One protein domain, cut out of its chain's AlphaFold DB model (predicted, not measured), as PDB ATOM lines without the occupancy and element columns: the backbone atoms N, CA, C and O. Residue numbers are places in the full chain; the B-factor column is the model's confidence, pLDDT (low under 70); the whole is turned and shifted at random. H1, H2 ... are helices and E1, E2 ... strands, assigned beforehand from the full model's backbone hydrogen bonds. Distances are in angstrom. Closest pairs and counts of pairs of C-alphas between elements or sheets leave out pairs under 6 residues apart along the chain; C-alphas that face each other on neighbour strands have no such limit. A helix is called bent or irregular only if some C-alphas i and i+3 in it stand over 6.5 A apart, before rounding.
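Overview. This is residues 89 to 187 of the 187 residues of an uncharacterized protein of Bacillus thuringiensis (UniProt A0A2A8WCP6). What does the model look like? A strongly twisted sheet of four strands makes the middle, with H3 and H4 near its E4 edge and H1 and H2 away from the sheet at the other end of the longest axis; the last stretch, residues 165 to 187, folds back past the sheet and returns to E4. What is it made of? The printed part has 99 residues, with the named elements in the order E1, H1, H2, E2, E3, H3, H4, E4; the sheet order is E3, E2, E1, E4, mixed. How is it classed and how large is it? It is mixed, helices and strands, with 46 residues in named elements, under half; it is compact, with a radius of gyration of the C-alphas of 13.6 A and spans of 38 by 36 by 21 A.

Arrangement. How do the strands pair? E2, residues 115 to 121, and E3, residues 127 to 132, are an antiparallel hairpin, with N 118 and O 130 at 2.8 A. E2 is also antiparallel to E1, residues 89 to 93, with N 117 and O 91 at 2.7 A. E1 is parallel to E4, residues 162 to 164, with N 92 and O 163 at 2.7 A. Where are the helices? H3, residues 141 to 148, is on the sheet at a height of 9.3 A and only just over E4, on which 3 of its C-alphas fall; the closest C-alphas are those of Lys 141 and Tyr 164, 7.6 A apart. H4, residues 154 to 160, only grazes the sheet with residues 156 to 160, while H1, residues 100 to 105, and H2, residues 108 to 111, are not on it. Which unit joins E3 to E4? E3, H3 and H4, E4 form a split strand-helix-strand unit, two strands running the same way with E2 and E1 between them, and a right-handed crossover. Are the helices' backbones complete? Every O i to N i+4 pair is within hydrogen-bond range in H1 and H4, in H3 2 of 4 are, and H2 is too short for such a pair.

Along the chain. Where does the printed part begin? E1 begins at C-alpha 89 (116.626, 109.908, 203.266) and is 12.5 A long; E2 is 19.1 A and E3 15.8 A. How long are the others? H1 is 8.9 A, H2 5.4 A, H3 12.1 A and irregular, with C-alphas 142 and 145 7.1 A apart, and H4 10.2 A; E4, 6.9 A, ends at C-alpha 164 (113.554, 119.944, 203.994).

Size, cuts and confidence. How far does it reach? The two C-alphas farthest apart, of Glu 101 and Gln 159, are 38.6 A apart; the printed part has no cut, and no link between named elements is long. Where is confidence low? The mean pLDDT of the printed part is 81.6; residues 98 to 111, 135 and 176 to 181 are under 70.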
ATOM      1  N   ASN A  89     117.555 108.902 202.762       90.12
ATOM      2  CA  ASN A  89     116.626 109.908 203.266       90.12
ATOM      3  C   ASN A  89     115.959 110.631 202.096       90.12
ATOM      4  O   ASN A  89     116.596 110.889 201.073       90.12
ATOM      5  N   ILE A  90     114.683 110.976 202.257       93.00
ATOM      6  CA  ILE A  90     113.955 111.789 201.281       93.00
ATOM      7  C   ILE A  90     114.151 113.251 201.663       93.00
ATOM      8  O   ILE A  90     113.753 113.666 202.750       93.00
ATOM      9  N   VAL A  91     114.769 114.027 200.779       93.69
ATOM     10  CA  VAL A  91     115.079 115.441 201.008       93.69
ATOM     11  C   VAL A  91     114.383 116.289 199.957       93.69
ATOM     12  O   VAL A  91     114.472 116.000 198.771       93.69
ATOM     13  N   VAL A  92     113.710 117.353 200.376       94.31
ATOM     14  CA  VAL A  92     113.109 118.352 199.496       94.31
ATOM     15  C   VAL A  92     113.917 119.639 199.577       94.31
ATOM     16  O   VAL A  92     114.145 120.173 200.663       94.31
ATOM     17  N   SER A  93     114.371 120.144 198.432       92.56
ATOM     18  CA  SER A  93     115.216 121.340 198.372       92.56
ATOM     19  C   SER A  93     115.171 121.997 196.994       92.56
ATOM     20  O   SER A  93     114.805 121.363 196.006       92.56
ATOM     21  N   LYS A  94     115.590 123.264 196.914       89.69
ATOM     22  CA  LYS A  94     116.003 123.860 195.638       89.69
ATOM     23  C   LYS A  94     117.291 123.183 195.168       89.69
ATOM     24  O   LYS A  94     118.156 122.866 195.978       89.69
ATOM     25  N   VAL A  95     117.466 123.011 193.865       85.88
ATOM     26  CA  VAL A  95     118.682 122.394 193.316       85.88
ATOM     27  C   VAL A  95     119.535 123.404 192.565       85.88
ATOM     28  O   VAL A  95     119.036 124.250 191.823       85.88
ATOM     29  N   ASN A  96     120.848 123.294 192.734       78.94
ATOM     30  CA  ASN A  96     121.823 123.990 191.915       78.94
ATOM     31  C   ASN A  96     122.498 122.993 190.963       78.94
ATOM     32  O   ASN A  96     122.998 121.954 191.392       78.94
ATOM     33  N   TYR A  97     122.521 123.320 189.672       71.62
ATOM     34  CA  TYR A  97     123.146 122.517 188.618       71.62
ATOM     35  C   TYR A  97     124.633 122.851 188.391       71.62
ATOM     36  O   TYR A  97     125.282 122.236 187.552       71.62
ATOM     37  N   GLY A  98     125.187 123.815 189.133       63.19
ATOM     38  CA  GLY A  98     126.625 124.095 189.187       63.19
ATOM     39  C   GLY A  98     127.208 124.892 188.016       63.19
ATOM     40  O   GLY A  98     128.255 125.503 188.201       63.19
ATOM     41  N   SER A  99     126.554 124.951 186.851       64.75
ATOM     42  CA  SER A  99     126.970 125.819 185.739       64.75
ATOM     43  C   SER A  99     126.009 126.993 185.540       64.75
ATOM     44  O   SER A  99     124.793 126.820 185.426       64.75
ATOM     45  N   GLU A 100     126.558 128.210 185.478       58.88
ATOM     46  CA  GLU A 100     125.781 129.432 185.219       58.88
ATOM     47  C   GLU A 100     125.033 129.368 183.876       58.88
ATOM     48  O   GLU A 100     123.902 129.838 183.780       58.88
ATOM     49  N   GLU A 101     125.611 128.717 182.860       56.12
ATOM     50  CA  GLU A 101     125.005 128.554 181.531       56.12
ATOM     51  C   GLU A 101     123.743 127.674 181.556       56.12
ATOM     52  O   GLU A 101     122.747 127.996 180.909       56.12
ATOM     53  N   PHE A 102     123.730 126.594 182.348       57.72
ATOM     54  CA  PHE A 102     122.542 125.741 182.484       57.72
ATOM     55  C   PHE A 102     121.471 126.412 183.361       57.72
ATOM     56  O   PHE A 102     120.275 126.298 183.091       57.72
ATOM     57  N   GLN A 103     121.896 127.197 184.358       57.59
ATOM     58  CA  GLN A 103     121.017 128.021 185.198       57.59
ATOM     59  C   GLN A 103     120.346 129.178 184.437       57.59
ATOM     60  O   GLN A 103     119.286 129.655 184.854       57.59
ATOM     61  N   GLN A 104     120.941 129.647 183.335       55.47
ATOM     62  CA  GLN A 104     120.332 130.627 182.425       55.47
ATOM     63  C   GLN A 104     119.272 130.001 181.506       55.47
ATOM     64  O   GLN A 104     118.336 130.691 181.110       55.47
ATOM     65  N   TRP A 105     119.396 128.708 181.180       56.94
ATOM     66  CA  TRP A 105     118.440 127.999 180.321       56.94
ATOM     67  C   TRP A 105     117.196 127.508 181.075       56.94
ATOM     68  O   TRP A 105     116.113 127.397 180.499       56.94
ATOM     69  N   LEU A 106     117.322 127.259 182.382       58.44
ATOM     70  CA  LEU A 106     116.170 127.069 183.256       58.44
ATOM     71  C   LEU A 106     115.412 128.398 183.348       58.44
ATOM     72  O   LEU A 106     115.891 129.364 183.939       58.44
ATOM     73  N   ASN A 107     114.227 128.452 182.736       55.12
ATOM     74  CA  ASN A 107     113.340 129.608 182.840       55.12
ATOM     75  C   ASN A 107     113.042 129.946 184.321       55.12
ATOM     76  O   ASN A 107     113.184 129.104 185.214       55.12
ATOM     77  N   GLU A 108     112.596 131.175 184.588       56.50
ATOM     78  CA  GLU A 108     112.237 131.634 185.944       56.50
ATOM     79  C   GLU A 108     111.266 130.669 186.656       56.50
ATOM     80  O   GLU A 108     111.338 130.494 187.868       56.50
ATOM     81  N   THR A 109     110.418 129.960 185.900       55.72
ATOM     82  CA  THR A 109     109.451 128.979 186.413       55.72
ATOM     83  C   THR A 109     110.089 127.736 187.046       55.72
ATOM     84  O   THR A 109     109.480 127.152 187.943       55.72
ATOM     85  N   TYR A 110     111.273 127.297 186.603       63.00
ATOM     86  CA  TYR A 110     111.945 126.106 187.146       63.00
ATOM     87  C   TYR A 110     112.990 126.428 188.216       63.00
ATOM     88  O   TYR A 110     113.295 125.558 189.028       63.00
ATOM     89  N   ARG A 111     113.509 127.660 188.248       65.00
ATOM     90  CA  ARG A 111     114.597 128.059 189.155       65.00
ATOM     91  C   ARG A 111     114.213 127.989 190.637       65.00
ATOM     92  O   ARG A 111     115.053 127.654 191.467       65.00
ATOM     93  N   ASP A 112     112.961 128.295 190.967       71.75
ATOM     94  CA  ASP A 112     112.505 128.389 192.360       71.75
ATOM     95  C   ASP A 112     111.765 127.157 192.878       71.75
ATOM     96  O   ASP A 112     111.374 127.129 194.047       71.75
ATOM     97  N   ARG A 113     111.591 126.130 192.041       82.69
ATOM     98  CA  ARG A 113     110.879 124.915 192.436       82.69
ATOM     99  C   ARG A 113     111.694 124.102 193.429       82.69
ATOM    100  O   ARG A 113     112.916 123.992 193.332       82.69
ATOM    101  N   LEU A 114     110.975 123.499 194.363       90.56
ATOM    102  CA  LEU A 114     111.514 122.479 195.236       90.56
ATOM    103  C   LEU A 114     111.451 121.128 194.524       90.56
ATOM    104  O   LEU A 114     110.451 120.766 193.895       90.56
ATOM    105  N   GLU A 115     112.538 120.383 194.636       91.44
ATOM    106  CA  GLU A 115     112.700 119.065 194.052       91.44
ATOM    107  C   GLU A 115     112.826 118.009 195.141       91.44
ATOM    108  O   GLU A 115     113.387 118.264 196.207       91.44
ATOM    109  N   VAL A 116     112.316 116.811 194.855       93.19
ATOM    110  CA  VAL A 116     112.471 115.646 195.724       93.19
ATOM    111  C   VAL A 116     113.774 114.942 195.365       93.19
ATOM    112  O   VAL A 116     114.019 114.593 194.209       93.19
ATOM    113  N   LEU A 117     114.608 114.714 196.368       92.75
ATOM    114  CA  LEU A 117     115.925 114.112 196.257       92.75
ATOM    115  C   LEU A 117     116.011 112.881 197.158       92.75
ATOM    116  O   LEU A 117     115.469 112.861 198.263       92.75
ATOM    117  N   LEU A 118     116.762 111.881 196.709       92.44
ATOM    118  CA  LEU A 118     117.263 110.819 197.565       92.44
ATOM    119  C   LEU A 118     118.659 111.175 198.044       92.44
ATOM    120  O   LEU A 118     119.580 111.325 197.239       92.44
ATOM    121  N   MET A 119     118.820 111.275 199.355       91.12
ATOM    122  CA  MET A 119     120.111 111.447 199.999       91.12
ATOM    123  C   MET A 119     120.654 110.082 200.417       91.12
ATOM    124  O   MET A 119     120.039 109.374 201.213       91.12
ATOM    125  N   THR A 120     121.812 109.725 199.877       89.31
ATOM    126  CA  THR A 120     122.460 108.418 200.054       89.31
ATOM    127  C   THR A 120     123.832 108.571 200.693       89.31
ATOM    128  O   THR A 120     124.477 109.613 200.544       89.31
ATOM    129  N   TYR A 121     124.290 107.515 201.367       84.69
ATOM    130  CA  TYR A 121     125.573 107.475 202.064       84.69
ATOM    131  C   TYR A 121     126.538 106.535 201.346       84.69
ATOM    132  O   TYR A 121     126.274 105.344 201.183       84.69
ATOM    133  N   GLY A 122     127.672 107.074 200.910       76.94
ATOM    134  CA  GLY A 122     128.781 106.298 200.379       76.94
ATOM    135  C   GLY A 122     129.546 105.563 201.481       76.94
ATOM    136  O   GLY A 122     129.508 105.934 202.652       76.94
ATOM    137  N   LYS A 123     130.316 104.539 201.089       72.75
ATOM    138  CA  LYS A 123     131.217 103.799 201.998       72.75
ATOM    139  C   LYS A 123     132.306 104.680 202.626       72.75
ATOM    140  O   LYS A 123     132.875 104.313 203.644       72.75
ATOM    141  N   ASP A 124     132.608 105.817 202.003       76.31
ATOM    142  CA  ASP A 124     133.532 106.849 202.478       76.31
ATOM    143  C   ASP A 124     132.855 107.882 203.399       76.31
ATOM    144  O   ASP A 124     133.423 108.942 203.641       76.31
ATOM    145  N   ASN A 125     131.642 107.594 203.892       74.00
ATOM    146  CA  ASN A 125     130.765 108.515 204.627       74.00
ATOM    147  C   ASN A 125     130.388 109.787 203.851       74.00
ATOM    148  O   ASN A 125     129.820 110.713 204.428       74.00
ATOM    149  N   ARG A 126     130.664 109.842 202.543       82.44
ATOM    150  CA  ARG A 126     130.269 110.974 201.708       82.44
ATOM    151  C   ARG A 126     128.821 110.862 201.286       82.44
ATOM    152  O   ARG A 126     128.327 109.778 200.985       82.44
ATOM    153  N   ILE A 127     128.167 112.007 201.195       87.12
ATOM    154  CA  ILE A 127     126.749 112.089 200.868       87.12
ATOM    155  C   ILE A 127     126.580 112.381 199.379       87.12
ATOM    156  O   ILE A 127     127.335 113.156 198.786       87.12
ATOM    157  N   SER A 128     125.606 111.719 198.758       88.06
ATOM    158  CA  SER A 128     125.216 111.949 197.364       88.06
ATOM    159  C   SER A 128     123.712 112.163 197.265       88.06
ATOM    160  O   SER A 128     122.939 111.417 197.868       88.06
ATOM    161  N   PHE A 129     123.318 113.161 196.477       90.06
ATOM    162  CA  PHE A 129     121.924 113.476 196.193       90.06
ATOM    163  C   PHE A 129     121.553 113.032 194.787       90.06
ATOM    164  O   PHE A 129     122.251 113.354 193.823       90.06
ATOM    165  N   HIS A 130     120.428 112.332 194.675       90.38
ATOM    166  CA  HIS A 130     119.891 111.859 193.404       90.38
ATOM    167  C   HIS A 130     118.486 112.399 193.208       90.38
ATOM    168  O   HIS A 130     117.653 112.322 194.107       90.38
ATOM    169  N   ARG A 131     118.213 112.950 192.031       89.00
ATOM    170  CA  ARG A 131     116.918 113.556 191.730       89.00
ATOM    171  C   ARG A 131     115.852 112.481 191.553       89.00
ATOM    172  O   ARG A 131     115.948 111.665 190.640       89.00
ATOM    173  N   ALA A 132     114.801 112.534 192.360       88.69
ATOM    174  CA  ALA A 132     113.595 111.773 192.096       88.69
ATOM    175  C   ALA A 132     112.698 112.602 191.164       88.69
ATOM    176  O   ALA A 132     112.227 113.681 191.514       88.69
ATOM    177  N   SER A 133     112.500 112.121 189.937       77.69
ATOM    178  CA  SER A 133     111.660 112.808 188.955       77.69
ATOM    179  C   SER A 133     110.183 112.552 189.243       77.69
ATOM    180  O   SER A 133     109.709 111.424 189.124       77.69
ATOM    181  N   PHE A 134     109.447 113.614 189.566       76.50
ATOM    182  CA  PHE A 134     107.995 113.597 189.725       76.50
ATOM    183  C   PHE A 134     107.322 114.370 188.588       76.50
ATOM    184  O   PHE A 134     107.881 115.321 188.046       76.50
ATOM    185  N   MET A 135     106.096 113.975 188.231       69.75
ATOM    186  CA  MET A 135     105.295 114.698 187.230       69.75
ATOM    187  C   MET A 135     104.778 116.049 187.744       69.75
ATOM    188  O   MET A 135     104.436 116.920 186.948       69.75
ATOM    189  N   GLN A 136     104.694 116.207 189.063       78.25
ATOM    190  CA  GLN A 136     104.231 117.415 189.738       78.25
ATOM    191  C   GLN A 136     105.416 118.098 190.427       78.25
ATOM    192  O   GLN A 136     106.345 117.427 190.874       78.25
ATOM    193  N   SER A 137     105.376 119.425 190.513       80.81
ATOM    194  CA  SER A 137     106.383 120.224 191.214       80.81
ATOM    195  C   SER A 137     105.880 120.695 192.569       80.81
ATOM    196  O   SER A 137     104.695 120.982 192.719       80.81
ATOM    197  N   ILE A 138     106.803 120.856 193.515       90.31
ATOM    198  CA  ILE A 138     106.542 121.491 194.805       90.31
ATOM    199  C   ILE A 138     106.947 122.965 194.677       90.31
ATOM    200  O   ILE A 138     108.100 123.271 194.372       90.31
ATOM    201  N   GLU A 139     106.001 123.884 194.860       88.00
ATOM    202  CA  GLU A 139     106.280 125.324 194.755       88.00
ATOM    203  C   GLU A 139     106.782 125.900 196.076       88.00
ATOM    204  O   GLU A 139     107.699 126.722 196.084       88.00
ATOM    205  N   LYS A 140     106.194 125.466 197.195       91.19
ATOM    206  CA  LYS A 140     106.523 125.975 198.523       91.19
ATOM    207  C   LYS A 140     106.688 124.848 199.527       91.19
ATOM    208  O   LYS A 140     106.166 123.748 199.364       91.19
ATOM    209  N   LYS A 141     107.422 125.144 200.597       93.88
ATOM    210  CA  LYS A 141     107.702 124.194 201.676       93.88
ATOM    211  C   LYS A 141     106.410 123.680 202.321       93.88
ATOM    212  O   LYS A 141     106.309 122.500 202.644       93.88
ATOM    213  N   GLU A 142     105.417 124.548 202.485       94.19
ATOM    214  CA  GLU A 142     104.136 124.228 203.125       94.19
ATOM    215  C   GLU A 142     103.321 123.199 202.328       94.19
ATOM    216  O   GLU A 142     102.466 122.518 202.892       94.19
ATOM    217  N   ASP A 143     103.620 123.043 201.035       93.44
ATOM    218  CA  ASP A 143     102.939 122.100 200.152       93.44
ATOM    219  C   ASP A 143     103.513 120.677 200.259       93.44
ATOM    220  O   ASP A 143     102.871 119.735 199.796       93.44
ATOM    221  N   ILE A 144     104.683 120.486 200.892       94.56
ATOM    222  CA  ILE A 144     105.374 119.185 200.986       94.56
ATOM    223  C   ILE A 144     104.476 118.081 201.577       94.56
ATOM    224  O   ILE A 144     104.375 117.021 200.954       94.56
ATOM    225  N   PRO A 145     103.778 118.275 202.719       94.69
ATOM    226  CA  PRO A 145     102.890 117.241 203.251       94.69
ATOM    227  C   PRO A 145     101.770 116.872 202.277       94.69
ATOM    228  O   PRO A 145     101.491 115.695 202.066       94.69
ATOM    229  N   THR A 146     101.146 117.871 201.648       93.56
ATOM    230  CA  THR A 146     100.042 117.659 200.700       93.56
ATOM    231  C   THR A 146     100.518 116.991 199.414       93.56
ATOM    232  O   THR A 146      99.793 116.171 198.865       93.56
ATOM    233  N   PHE A 147     101.735 117.294 198.958       93.12
ATOM    234  CA  PHE A 147     102.345 116.680 197.780       93.12
ATOM    235  C   PHE A 147     102.482 115.160 197.926       93.12
ATOM    236  O   PHE A 147     102.201 114.416 196.987       93.12
ATOM    237  N   PHE A 148     102.899 114.688 199.105       93.12
ATOM    238  CA  PHE A 148     103.041 113.254 199.362       93.12
ATOM    239  C   PHE A 148     101.739 112.583 199.798       93.12
ATOM    240  O   PHE A 148     101.571 111.379 199.577       93.12
ATOM    241  N   LYS A 149     100.801 113.343 200.365       91.00
ATOM    242  CA  LYS A 149      99.477 112.856 200.748       91.00
ATOM    243  C   LYS A 149      98.694 112.398 199.513       91.00
ATOM    244  O   LYS A 149      98.545 113.146 198.553       91.00
ATOM    245  N   HIS A 150      98.177 111.172 199.542       85.50
ATOM    246  CA  HIS A 150      97.524 110.498 198.411       85.50
ATOM    247  C   HIS A 150      98.428 110.240 197.196       85.50
ATOM    248  O   HIS A 150      97.938 109.833 196.138       85.50
ATOM    249  N   SER A 151      99.742 110.444 197.328       87.94
ATOM    250  CA  SER A 151     100.694 110.007 196.313       87.94
ATOM    251  C   SER A 151     100.888 108.491 196.386       87.94
ATOM    252  O   SER A 151     100.651 107.859 197.415       87.94
ATOM    253  N   PHE A 152     101.407 107.906 195.306       86.62
ATOM    254  CA  PHE A 152     101.804 106.496 195.296       86.62
ATOM    255  C   PHE A 152     102.881 106.167 196.350       86.62
ATOM    256  O   PHE A 152     103.067 105.002 196.668       86.62
ATOM    257  N   TYR A 153     103.558 107.176 196.910       88.00
ATOM    258  CA  TYR A 153     104.683 107.037 197.839       88.00
ATOM    259  C   TYR A 153     104.332 107.393 199.290       88.00
ATOM    260  O   TYR A 153     105.231 107.503 200.121       88.00
ATOM    261  N   GLU A 154     103.050 107.620 199.602       91.06
ATOM    262  CA  GLU A 154     102.609 108.086 200.923       91.06
ATOM    263  C   GLU A 154     103.102 107.175 202.061       91.06
ATOM    264  O   GLU A 154     103.585 107.664 203.082       91.06
ATOM    265  N   ASN A 155     103.048 105.853 201.880       89.19
ATOM    266  CA  ASN A 155     103.477 104.896 202.901       89.19
ATOM    267  C   ASN A 155     104.987 104.964 203.163       89.19
ATOM    268  O   ASN A 155     105.409 105.055 204.314       89.19
ATOM    269  N   GLU A 156     105.796 104.956 202.107       87.31
ATOM    270  CA  GLU A 156     107.259 105.017 202.162       87.31
ATOM    271  C   GLU A 156     107.716 106.316 202.823       87.31
ATOM    272  O   GLU A 156     108.599 106.310 203.681       87.31
ATOM    273  N   VAL A 157     107.074 107.424 202.454       90.06
ATOM    274  CA  VAL A 157     107.311 108.749 203.028       90.06
ATOM    275  C   VAL A 157     106.949 108.788 204.508       90.06
ATOM    276  O   VAL A 157     107.748 109.273 205.302       90.06
ATOM    277  N   ASN A 158     105.808 108.226 204.910       90.69
ATOM    278  CA  ASN A 158     105.411 108.174 206.319       90.69
ATOM    279  C   ASN A 158     106.349 107.298 207.167       90.69
ATOM    280  O   ASN A 158     106.537 107.561 208.353       90.69
ATOM    281  N   GLN A 159     106.941 106.254 206.580       88.94
ATOM    282  CA  GLN A 159     107.882 105.375 207.279       88.94
ATOM    283  C   GLN A 159     109.276 105.997 207.425       88.94
ATOM    284  O   GLN A 159     109.866 105.933 208.503       88.94
ATOM    285  N   LYS A 160     109.816 106.584 206.350       88.00
ATOM    286  CA  LYS A 160     111.182 107.142 206.326       88.00
ATOM    287  C   LYS A 160     111.247 108.587 206.834       88.00
ATOM    288  O   LYS A 160     112.288 109.027 207.324       88.00
ATOM    289  N   GLY A 161     110.133 109.303 206.751       92.06
ATOM    290  CA  GLY A 161     110.061 110.743 206.934       92.06
ATOM    291  C   GLY A 161     110.570 111.517 205.722       92.06
ATOM    292  O   GLY A 161     111.257 110.986 204.842       92.06
ATOM    293  N   VAL A 162     110.230 112.802 205.686       93.94
ATOM    294  CA  VAL A 162     110.702 113.741 204.658       93.94
ATOM    295  C   VAL A 162     111.384 114.911 205.330       93.94
ATOM    296  O   VAL A 162     110.867 115.492 206.282       93.94
ATOM    297  N   TYR A 163     112.537 115.271 204.793       94.69
ATOM    298  CA  TYR A 163     113.377 116.345 205.284       94.69
ATOM    299  C   TYR A 163     113.371 117.506 204.297       94.69
ATOM    300  O   TYR A 163     113.290 117.302 203.090       94.69
ATOM    301  N   TYR A 164     113.481 118.729 204.793       94.88
ATOM    302  CA  TYR A 164     113.554 119.944 203.994       94.88
ATOM    303  C   TYR A 164     114.878 120.663 204.234       94.88
ATOM    304  O   TYR A 164     115.305 120.819 205.378       94.88
ATOM    305  N   SER A 165     115.499 121.130 203.150       92.69
ATOM    306  CA  SER A 165     116.657 122.024 203.197       92.69
ATOM    307  C   SER A 165     116.244 123.431 202.780       92.69
ATOM    308  O   SER A 165     115.739 123.629 201.672       92.69
ATOM    309  N   SER A 166     116.509 124.414 203.641       89.44
ATOM    310  CA  SER A 166     116.375 125.837 203.306       89.44
ATOM    311  C   SER A 166     117.463 126.311 202.339       89.44
ATOM    312  O   SER A 166     117.257 127.273 201.598       89.44
ATOM    313  N   GLU A 167     118.603 125.621 202.315       87.81
ATOM    314  CA  GLU A 167     119.697 125.866 201.383       87.81
ATOM    315  C   GLU A 167     119.539 125.029 200.113       87.81
ATOM    316  O   GLU A 167     119.028 123.903 200.153       87.81
ATOM    317  N   ALA A 168     119.992 125.581 198.983       86.81
ATOM    318  CA  ALA A 168     119.967 124.889 197.703       86.81
ATOM    319  C   ALA A 168     121.070 123.825 197.628       86.81
ATOM    320  O   ALA A 168     122.238 124.101 197.903       86.81
ATOM    321  N   ILE A 169     120.712 122.621 197.190       87.19
ATOM    322  CA  ILE A 169     121.632 121.486 197.100       87.19
ATOM    323  C   ILE A 169     122.291 121.444 195.722       87.19
ATOM    324  O   ILE A 169     121.621 121.408 194.689       87.19
ATOM    325  N   LEU A 170     123.623 121.405 195.706       83.19
ATOM    326  CA  LEU A 170     124.407 121.228 194.487       83.19
ATOM    327  C   LEU A 170     124.406 119.754 194.055       83.19
ATOM    328  O   LEU A 170     124.915 118.885 194.771       83.19
ATOM    329  N   LEU A 171     123.840 119.479 192.878       81.56
ATOM    330  CA  LEU A 171     123.815 118.139 192.287       81.56
ATOM    331  C   LEU A 171     125.147 117.802 191.600       81.56
ATOM    332  O   LEU A 171     125.893 118.680 191.173       81.56
ATOM    333  N   GLY A 172     125.446 116.507 191.480       71.75
ATOM    334  CA  GLY A 172     126.629 116.015 190.760       71.75
ATOM    335  C   GLY A 172     127.954 116.107 191.527       71.75
ATOM    336  O   GLY A 172     128.978 115.657 191.015       71.75
ATOM    337  N   GLN A 173     127.949 116.627 192.757       74.00
ATOM    338  CA  GLN A 173     129.100 116.602 193.660       74.00
ATOM    339  C   GLN A 173     128.845 115.686 194.857       74.00
ATOM    340  O   GLN A 173     127.715 115.533 195.323       74.00
ATOM    341  N   LYS A 174     129.922 115.070 195.354       75.75
ATOM    342  CA  LYS A 174     129.908 114.382 196.645       75.75
ATOM    343  C   LYS A 174     130.132 115.408 197.747       75.75
ATOM    344  O   LYS A 174     131.067 116.198 197.659       75.75
ATOM    345  N   HIS A 175     129.319 115.342 198.790       74.69
ATOM    346  CA  HIS A 175     129.403 116.245 199.934       74.69
ATOM    347  C   HIS A 175     130.179 115.562 201.063       74.69
ATOM    348  O   HIS A 175     129.851 114.435 201.443       74.69
ATOM    349  N   GLU A 176     131.240 116.209 201.559       63.75
ATOM    350  CA  GLU A 176     132.112 115.653 202.614       63.75
ATOM    351  C   GLU A 176     131.451 115.675 203.993       63.75
ATOM    352  O   GLU A 176     131.681 114.789 204.811       63.75
ATOM    353  N   SER A 177     130.581 116.653 204.222       61.38
ATOM    354  CA  SER A 177     129.698 116.719 205.376       61.38
ATOM    355  C   SER A 177     128.429 117.441 204.955       61.38
ATOM    356  O   SER A 177     128.476 118.610 204.578       61.38
ATOM    357  N   PHE A 178     127.304 116.743 205.013       64.56
ATOM    358  CA  PHE A 178     125.986 117.353 204.964       64.56
ATOM    359  C   PHE A 178     125.340 117.009 206.303       64.56
ATOM    360  O   PHE A 178     125.060 115.840 206.576       64.56
ATOM    361  N   ASP A 179     125.256 117.990 207.199       64.25
ATOM    362  CA  ASP A 179     124.772 117.746 208.554       64.25
ATOM    363  C   ASP A 179     123.252 117.580 208.509       64.25
ATOM    364  O   ASP A 179     122.511 118.529 208.271       64.25
ATOM    365  N   LEU A 180     122.784 116.354 208.741       65.00
ATOM    366  CA  LEU A 180     121.360 116.044 208.848       65.00
ATOM    367  C   LEU A 180     120.633 116.938 209.862       65.00
ATOM    368  O   LEU A 180     119.443 117.182 209.691       65.00
ATOM    369  N   ASN A 181     121.323 117.442 210.891       64.69
ATOM    370  CA  ASN A 181     120.729 118.343 211.881       64.69
ATOM    371  C   ASN A 181     120.382 119.725 211.305       64.69
ATOM    372  O   ASN A 181     119.659 120.488 211.942       64.69
ATOM    373  N   GLN A 182     120.893 120.058 210.117       76.50
ATOM    374  CA  GLN A 182     120.534 121.272 209.383       76.50
ATOM    375  C   GLN A 182     119.262 121.085 208.551       76.50
ATOM    376  O   GLN A 182     118.693 122.067 208.075       76.50
ATOM    377  N   LEU A 183     118.805 119.841 208.380       87.88
ATOM    378  CA  LEU A 183     117.551 119.553 207.711       87.88
ATOM    379  C   LEU A 183     116.384 119.581 208.692       87.88
ATOM    380  O   LEU A 183     116.420 119.000 209.777       87.88
ATOM    381  N   GLU A 184     115.293 120.194 208.260       91.88
ATOM    382  CA  GLU A 184     114.049 120.200 209.012       91.88
ATOM    383  C   GLU A 184     113.214 118.974 208.647       91.88
ATOM    384  O   GLU A 184     112.869 118.781 207.483       91.88
ATOM    385  N   LYS A 185     112.854 118.144 209.629       93.12
ATOM    386  CA  LYS A 185     111.918 117.037 209.405       93.12
ATOM    387  C   LYS A 185     110.488 117.576 209.272       93.12
ATOM    388  O   LYS A 185     109.986 118.215 210.193       93.12
ATOM    389  N   ILE A 186     109.847 117.300 208.139       94.25
ATOM    390  CA  ILE A 186     108.505 117.780 207.771       94.25
ATOM    391  C   ILE A 186     107.430 116.703 207.969       94.25
ATOM    392  O   ILE A 186     106.314 117.025 208.375       94.25
ATOM    393  N   ILE A 187     107.767 115.443 207.672       91.62
ATOM    394  CA  ILE A 187     106.913 114.250 207.824       91.62
ATOM    395  C   ILE A 187     107.677 113.232 208.664       91.62
ATOM    396  O   ILE A 187     108.892 113.071 208.398       91.62
TER     397      ILE A 187